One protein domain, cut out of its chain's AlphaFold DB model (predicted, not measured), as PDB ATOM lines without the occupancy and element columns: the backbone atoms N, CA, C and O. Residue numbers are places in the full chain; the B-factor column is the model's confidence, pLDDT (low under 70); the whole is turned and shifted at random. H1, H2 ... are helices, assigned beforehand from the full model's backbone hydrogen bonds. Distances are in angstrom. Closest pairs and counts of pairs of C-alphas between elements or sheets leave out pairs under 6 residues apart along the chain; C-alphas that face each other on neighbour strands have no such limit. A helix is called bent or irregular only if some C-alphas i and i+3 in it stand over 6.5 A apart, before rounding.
ATOM      1  N   THR A   3     612.840 335.238 474.289       68.38
ATOM      2  CA  THR A   3     613.631 334.937 473.092       68.38
ATOM      3  C   THR A   3     613.789 336.126 472.141       68.38
ATOM      4  O   THR A   3     614.873 336.377 471.635       68.38
ATOM      5  N   GLU A   4     612.725 336.898 471.914       67.62
ATOM      6  CA  GLU A   4     612.764 338.088 471.046       67.62
ATOM      7  C   GLU A   4     613.562 339.239 471.676       67.62
ATOM      8  O   GLU A   4     613.974 340.158 470.976       67.62
ATOM      9  N   ALA A   5     613.785 339.183 472.991       76.56
ATOM     10  CA  ALA A   5     614.615 340.130 473.728       76.56
ATOM     11  C   ALA A   5     616.115 339.765 473.703       76.56
ATOM     12  O   ALA A   5     616.910 340.452 474.338       76.56
ATOM     13  N   GLY A   6     616.508 338.699 472.991       71.69
ATOM     14  CA  GLY A   6     617.909 338.286 472.852       71.69
ATOM     15  C   GLY A   6     618.493 337.570 474.074       71.69
ATOM     16  O   GLY A   6     619.711 337.500 474.207       71.69
ATOM     17  N   ILE A   7     617.647 337.054 474.972       77.19
ATOM     18  CA  ILE A   7     618.087 336.289 476.146       77.19
ATOM     19  C   ILE A   7     618.503 334.879 475.698       77.19
ATOM     20  O   ILE A   7     617.819 334.252 474.885       77.19
ATOM     21  N   ASP A   8     619.620 334.376 476.223       78.50
ATOM     22  CA  ASP A   8     620.181 333.078 475.861       78.50
ATOM     23  C   ASP A   8     619.325 331.900 476.357       78.50
ATOM     24  O   ASP A   8     618.717 331.915 477.433       78.50
ATOM     25  N   LEU A   9     619.290 330.843 475.544       72.44
ATOM     26  CA  LEU A   9     618.453 329.663 475.756       72.44
ATOM     27  C   LEU A   9     618.675 328.988 477.130       72.44
ATOM     28  O   LEU A   9     617.677 328.695 477.793       72.44
ATOM     29  N   PRO A  10     619.918 328.785 477.621       75.69
ATOM     30  CA  PRO A  10     620.158 328.216 478.951       75.69
ATOM     31  C   PRO A  10     619.535 329.036 480.086       75.69
ATOM     32  O   PRO A  10     618.979 328.469 481.030       75.69
ATOM     33  N   THR A  11     619.570 330.365 479.982       78.44
ATOM     34  CA  THR A  11     618.970 331.266 480.973       78.44
ATOM     35  C   THR A  11     617.450 331.198 480.955       78.44
ATOM     36  O   THR A  11     616.833 331.145 482.020       78.44
ATOM     37  N   ILE A  12     616.832 331.144 479.772       76.44
ATOM     38  CA  ILE A  12     615.374 330.995 479.648       76.44
ATOM     39  C   ILE A  12     614.934 329.644 480.224       76.44
ATOM     40  O   ILE A  12     614.033 329.624 481.060       76.44
ATOM     41  N   MET A  13     615.611 328.546 479.859       72.00
ATOM     42  CA  MET A  13     615.323 327.197 480.372       72.00
ATOM     43  C   MET A  13     615.413 327.136 481.904       72.00
ATOM     44  O   MET A  13     614.514 326.613 482.561       72.00
ATOM     45  N   LYS A  14     616.440 327.763 482.494       76.06
ATOM     46  CA  LYS A  14     616.600 327.869 483.952       76.06
ATOM     47  C   LYS A  14     615.512 328.724 484.618       76.06
ATOM     48  O   LYS A  14     615.178 328.489 485.778       76.06
ATOM     49  N   ARG A  15     614.970 329.729 483.917       76.50
ATOM     50  CA  ARG A  15     613.973 330.681 484.440       76.50
ATOM     51  C   ARG A  15     612.545 330.132 484.415       76.50
ATOM     52  O   ARG A  15     611.795 330.438 485.338       76.50
ATOM     53  N   VAL A  16     612.172 329.374 483.379       73.19
ATOM     54  CA  VAL A  16     610.807 328.833 483.209       73.19
ATOM     55  C   VAL A  16     610.561 327.538 483.983       73.19
ATOM     56  O   VAL A  16     609.412 327.143 484.139       73.19
ATOM     57  N   GLY A  17     611.612 326.914 484.522       66.50
ATOM     58  CA  GLY A  17     611.491 325.889 485.561       66.50
ATOM     59  C   GLY A  17     610.929 324.536 485.115       66.50
ATOM     60  O   GLY A  17     610.441 323.808 485.971       66.50
ATOM     61  N   HIS A  18     610.997 324.175 483.826       62.53
ATOM     62  CA  HIS A  18     610.449 322.905 483.336       62.53
ATOM     63  C   HIS A  18     611.416 322.078 482.479       62.53
ATOM     64  O   HIS A  18     612.095 322.587 481.589       62.53
ATOM     65  N   GLU A  19     611.377 320.774 482.760       54.59
ATOM     66  CA  GLU A  19     612.037 319.604 482.162       54.59
ATOM     67  C   GLU A  19     611.654 319.321 480.694       54.59
ATOM     68  O   GLU A  19     611.971 318.248 480.187       54.59
ATOM     69  N   ASP A  20     610.985 320.253 480.004       63.81
ATOM     70  CA  ASP A  20     610.556 320.080 478.611       63.81
ATOM     71  C   ASP A  20     611.372 320.968 477.646       63.81
ATOM     72  O   ASP A  20     610.985 322.103 477.318       63.81
ATOM     73  N   PRO A  21     612.538 320.477 477.188       67.75
ATOM     74  CA  PRO A  21     613.375 321.179 476.225       67.75
ATOM     75  C   PRO A  21     612.697 321.337 474.858       67.75
ATOM     76  O   PRO A  21     613.027 322.284 474.139       67.75
ATOM     77  N   ASP A  22     611.728 320.486 474.501       69.81
ATOM     78  CA  ASP A  22     611.125 320.481 473.164       69.81
ATOM     79  C   ASP A  22     610.287 321.734 472.918       69.81
ATOM     80  O   ASP A  22     610.358 322.341 471.844       69.81
ATOM     81  N   THR A  23     609.516 322.163 473.917       67.81
ATOM     82  CA  THR A  23     608.710 323.385 473.815       67.81
ATOM     83  C   THR A  23     609.602 324.623 473.716       67.81
ATOM     84  O   THR A  23     609.378 325.487 472.863       67.81
ATOM     85  N   THR A  24     610.667 324.689 474.523       69.38
ATOM     86  CA  THR A  24     611.609 325.819 474.492       69.38
ATOM     87  C   THR A  24     612.361 325.876 473.158       69.38
ATOM     88  O   THR A  24     612.505 326.952 472.571       69.38
ATOM     89  N   LEU A  25     612.773 324.720 472.631       74.81
ATOM     90  CA  LEU A  25     613.463 324.617 471.350       74.81
ATOM     91  C   LEU A  25     612.559 325.023 470.181       74.81
ATOM     92  O   LEU A  25     612.978 325.815 469.341       74.81
ATOM     93  N   LYS A  26     611.305 324.552 470.138       74.25
ATOM     94  CA  LYS A  26     610.342 324.917 469.080       74.25
ATOM     95  C   LYS A  26     610.073 326.420 469.041       74.25
ATOM     96  O   LYS A  26     610.106 327.018 467.965       74.25
ATOM     97  N   VAL A  27     609.850 327.040 470.202       73.00
ATOM     98  CA  VAL A  27     609.657 328.496 470.299       73.00
ATOM     99  C   VAL A  27     610.917 329.235 469.841       73.00
ATOM    100  O   VAL A  27     610.816 330.175 469.053       73.00
ATOM    101  N   TYR A  28     612.104 328.795 470.269       69.94
ATOM    102  CA  TYR A  28     613.369 329.419 469.879       69.94
ATOM    103  C   TYR A  28     613.634 329.348 468.375       69.94
ATOM    104  O   TYR A  28     613.956 330.368 467.761       69.94
ATOM    105  N   THR A  29     613.467 328.169 467.775       76.12
ATOM    106  CA  THR A  29     613.652 327.963 466.336       76.12
ATOM    107  C   THR A  29     612.737 328.892 465.544       76.12
ATOM    108  O   THR A  29     613.209 329.642 464.690       76.12
ATOM    109  N   HIS A  30     611.455 328.950 465.907       78.50
ATOM    110  CA  HIS A  30     610.486 329.776 465.195       78.50
ATOM    111  C   HIS A  30     610.745 331.286 465.341       78.50
ATOM    112  O   HIS A  30     610.613 332.044 464.377       78.50
ATOM    113  N   VAL A  31     611.139 331.748 466.533       76.81
ATOM    114  CA  VAL A  31     611.493 333.160 466.756       76.81
ATOM    115  C   VAL A  31     612.777 333.525 466.008       76.81
ATOM    116  O   VAL A  31     612.832 334.576 465.374       76.81
ATOM    117  N   THR A  32     613.783 332.647 466.010       77.88
ATOM    118  CA  THR A  32     615.048 332.867 465.292       77.88
ATOM    119  C   THR A  32     614.826 332.958 463.782       77.88
ATOM    120  O   THR A  32     615.385 333.839 463.127       77.88
ATOM    121  N   GLU A  33     613.982 332.094 463.213       78.25
ATOM    122  CA  GLU A  33     613.580 332.165 461.804       78.25
ATOM    123  C   GLU A  33     612.876 333.486 461.481       78.25
ATOM    124  O   GLU A  33     613.258 334.173 460.532       78.25
ATOM    125  N   LYS A  34     611.920 333.908 462.318       79.50
ATOM    126  CA  LYS A  34     611.241 335.206 462.174       79.50
ATOM    127  C   LYS A  34     612.207 336.386 462.255       79.50
ATOM    128  O   LYS A  34     612.083 337.326 461.472       79.50
ATOM    129  N   MET A  35     613.182 336.344 463.163       77.12
ATOM    130  CA  MET A  35     614.210 337.381 463.283       77.12
ATOM    131  C   MET A  35     615.105 337.444 462.041       77.12
ATOM    132  O   MET A  35     615.427 338.543 461.589       77.12
ATOM    133  N   LYS A  36     615.470 336.295 461.454       76.69
ATOM    134  CA  LYS A  36     616.234 336.240 460.197       76.69
ATOM    135  C   LYS A  36     615.448 336.828 459.027       76.69
ATOM    136  O   LYS A  36     615.991 337.673 458.322       76.69
ATOM    137  N   ILE A  37     614.183 336.438 458.865       80.31
ATOM    138  CA  ILE A  37     613.299 336.971 457.815       80.31
ATOM    139  C   ILE A  37     613.163 338.489 457.971       80.31
ATOM    140  O   ILE A  37     613.469 339.230 457.044       80.31
ATOM    141  N   LYS A  38     612.855 338.967 459.184       78.81
ATOM    142  CA  LYS A  38     612.746 340.404 459.473       78.81
ATOM    143  C   LYS A  38     614.047 341.166 459.196       78.81
ATOM    144  O   LYS A  38     614.010 342.299 458.727       78.81
ATOM    145  N   SER A  39     615.199 340.559 459.480       75.31
ATOM    146  CA  SER A  39     616.508 341.165 459.195       75.31
ATOM    147  C   SER A  39     616.760 341.285 457.692       75.31
ATOM    148  O   SER A  39     617.273 342.304 457.236       75.31
ATOM    149  N   PHE A  40     616.368 340.272 456.918       82.62
ATOM    150  CA  PHE A  40     616.476 340.280 455.462       82.62
ATOM    151  C   PHE A  40     615.521 341.290 454.812       82.62
ATOM    152  O   PHE A  40     615.927 342.037 453.918       82.62
ATOM    153  N   ASP A  41     614.285 341.376 455.305       85.25
ATOM    154  CA  ASP A  41     613.298 342.362 454.855       85.25
ATOM    155  C   ASP A  41     613.784 343.790 455.126       85.25
ATOM    156  O   ASP A  41     613.744 344.646 454.239       85.25
ATOM    157  N   ASN A  42     614.331 344.036 456.322       83.62
ATOM    158  CA  ASN A  42     614.922 345.324 456.678       83.62
ATOM    159  C   ASN A  42     616.094 345.686 455.755       83.62
ATOM    160  O   ASN A  42     616.149 346.805 455.252       83.62
ATOM    161  N   LEU A  43     617.006 344.744 455.493       84.62
ATOM    162  CA  LEU A  43     618.144 344.963 454.596       84.62
ATOM    163  C   LEU A  43     617.683 345.271 453.162       84.62
ATOM    164  O   LEU A  43     618.216 346.165 452.507       84.62
ATOM    165  N   THR A  44     616.652 344.570 452.694       88.25
ATOM    166  CA  THR A  44     616.047 344.798 451.378       88.25
ATOM    167  C   THR A  44     615.404 346.184 451.297       88.25
ATOM    168  O   THR A  44     615.606 346.892 450.309       88.25
ATOM    169  N   SER A  45     614.689 346.607 452.345       88.38
ATOM    170  CA  SER A  45     614.108 347.953 452.428       88.38
ATOM    171  C   SER A  45     615.186 349.035 452.415       88.38
ATOM    172  O   SER A  45     615.107 349.964 451.614       88.38
ATOM    173  N   MET A  46     616.238 348.880 453.226       85.88
ATOM    174  CA  MET A  46     617.366 349.818 453.275       85.88
ATOM    175  C   MET A  46     618.066 349.942 451.918       85.88
ATOM    176  O   MET A  46     618.346 351.052 451.464       85.88
ATOM    177  N   ASN A  47     618.304 348.819 451.234       84.31
ATOM    178  CA  ASN A  47     618.896 348.822 449.896       84.31
ATOM    179  C   ASN A  47     617.995 349.546 448.887       84.31
ATOM    180  O   ASN A  47     618.481 350.348 448.092       84.31
ATOM    181  N   LYS A  48     616.678 349.316 448.935       87.38
ATOM    182  CA  LYS A  48     615.715 350.002 448.064       87.38
ATOM    183  C   LYS A  48     615.712 351.516 448.298       87.38
ATOM    184  O   LYS A  48     615.730 352.276 447.333       87.38
ATOM    185  N   GLU A  49     615.724 351.951 449.554       89.88
ATOM    186  CA  GLU A  49     615.804 353.370 449.916       89.88
ATOM    187  C   GLU A  49     617.109 354.015 449.435       89.88
ATOM    188  O   GLU A  49     617.096 355.136 448.929       89.88
ATOM    189  N   MET A  50     618.238 353.309 449.553       86.31
ATOM    190  CA  MET A  50     619.532 353.792 449.071       86.31
ATOM    191  C   MET A  50     619.541 353.962 447.547       86.31
ATOM    192  O   MET A  50     619.980 354.997 447.052       86.31
ATOM    193  N   MET A  51     618.988 352.993 446.811       86.06
ATOM    194  CA  MET A  51     618.853 353.076 445.352       86.06
ATOM    195  C   MET A  51     617.970 354.250 444.922       86.06
ATOM    196  O   MET A  51     618.292 354.938 443.959       86.06
ATOM    197  N   GLN A  52     616.890 354.517 445.657       85.00
ATOM    198  CA  GLN A  52     615.993 355.637 445.374       85.00
ATOM    199  C   GLN A  52     616.648 356.998 445.653       85.00
ATOM    200  O   GLN A  52     616.364 357.969 444.962       85.00
ATOM    201  N   LYS A  53     617.553 357.076 446.637       85.25
ATOM    202  CA  LYS A  53     618.345 358.286 446.919       85.25
ATOM    203  C   LYS A  53     619.426 358.554 445.869       85.25
ATOM    204  O   LYS A  53     619.773 359.708 445.670       85.25
ATOM    205  N   LEU A  54     619.948 357.510 445.224       79.12
ATOM    206  CA  LEU A  54     620.951 357.609 444.154       79.12
ATOM    207  C   LEU A  54     620.344 357.908 442.772       79.12
ATOM    208  O   LEU A  54     621.085 358.215 441.846       79.12
ATOM    209  N   SER A  55     619.021 357.786 442.614       72.12
ATOM    210  CA  SER A  55     618.311 358.087 441.360       72.12
ATOM    211  C   SER A  55     617.852 359.549 441.227       72.12
ATOM    212  O   SER A  55     617.047 359.838 440.342       72.12
ATOM    213  N   PHE A  56     618.322 360.441 442.105       57.84
ATOM    214  CA  PHE A  56     618.180 361.901 442.020       57.84
ATOM    215  C   PHE A  56     619.542 362.532 441.731       57.84
ATOM    216  O   PHE A  56     619.556 363.569 441.033       57.84
TER     217      PHE A  56
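Overview. This is residues 3 to 56 of the 56 residues of the protein "Tyr recombinase domain-containing protein" of Virgibacillus indicus (UniProt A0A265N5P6). One long, unbroken helix, H2, makes the length of a rod, and the short helix H1 packs across its first turns, residues 21 to 28, after the chain folds back through a tight link. The far part of the rod, residues 36 to 56, sticks out free. The printed part has 54 residues with two named helices, H1 then H2, and no named strand; the class is all helix. The whole is extended, with a radius of gyration of the C-alphas of 17.4 A and spans of 58 by 15 by 10 A.

Along the chain. The printed part begins at Thr 3, with its C-alpha at (613.631, 334.937, 473.092), and residues 3 to 8 lead to H1. H1 holds residues 9 to 16, from C-alpha 9 at (618.453, 329.663, 475.756), and is 10.7 A long. H2 holds residues 21 to 54, 34 residues, and runs 49.1 A to C-alpha 54 at (620.951, 357.609, 444.154).

Arrangement. H1 touches H2, which meets it with residues 21 to 28 alone. Their closest C-alphas are those of Met 13 and Thr 24, 7.1 A apart. The two run opposite ways at a steep tilt of 55 degrees, and their centres are 23.6 A apart. In both H1 and H2 every O i to N i+4 pair is within hydrogen-bond range. Neither helix is bent.

Size, cuts and confidence. The C-alphas farthest apart are those of Glu 19 and Phe 56, at 58.6 A. Without residues 36 to 56, the body has 33 residues, spans 25 by 17 by 10 A and has a radius of gyration of 9.2 A. The printed part has no cut and ends at Phe 56, the chain's last residue. The link from H1 to H2 is tight, with 4 residues. The mean pLDDT of the printed part is 76.3, and it is under 70 at residues 3 to 4, 17 to 24, 28 and 56.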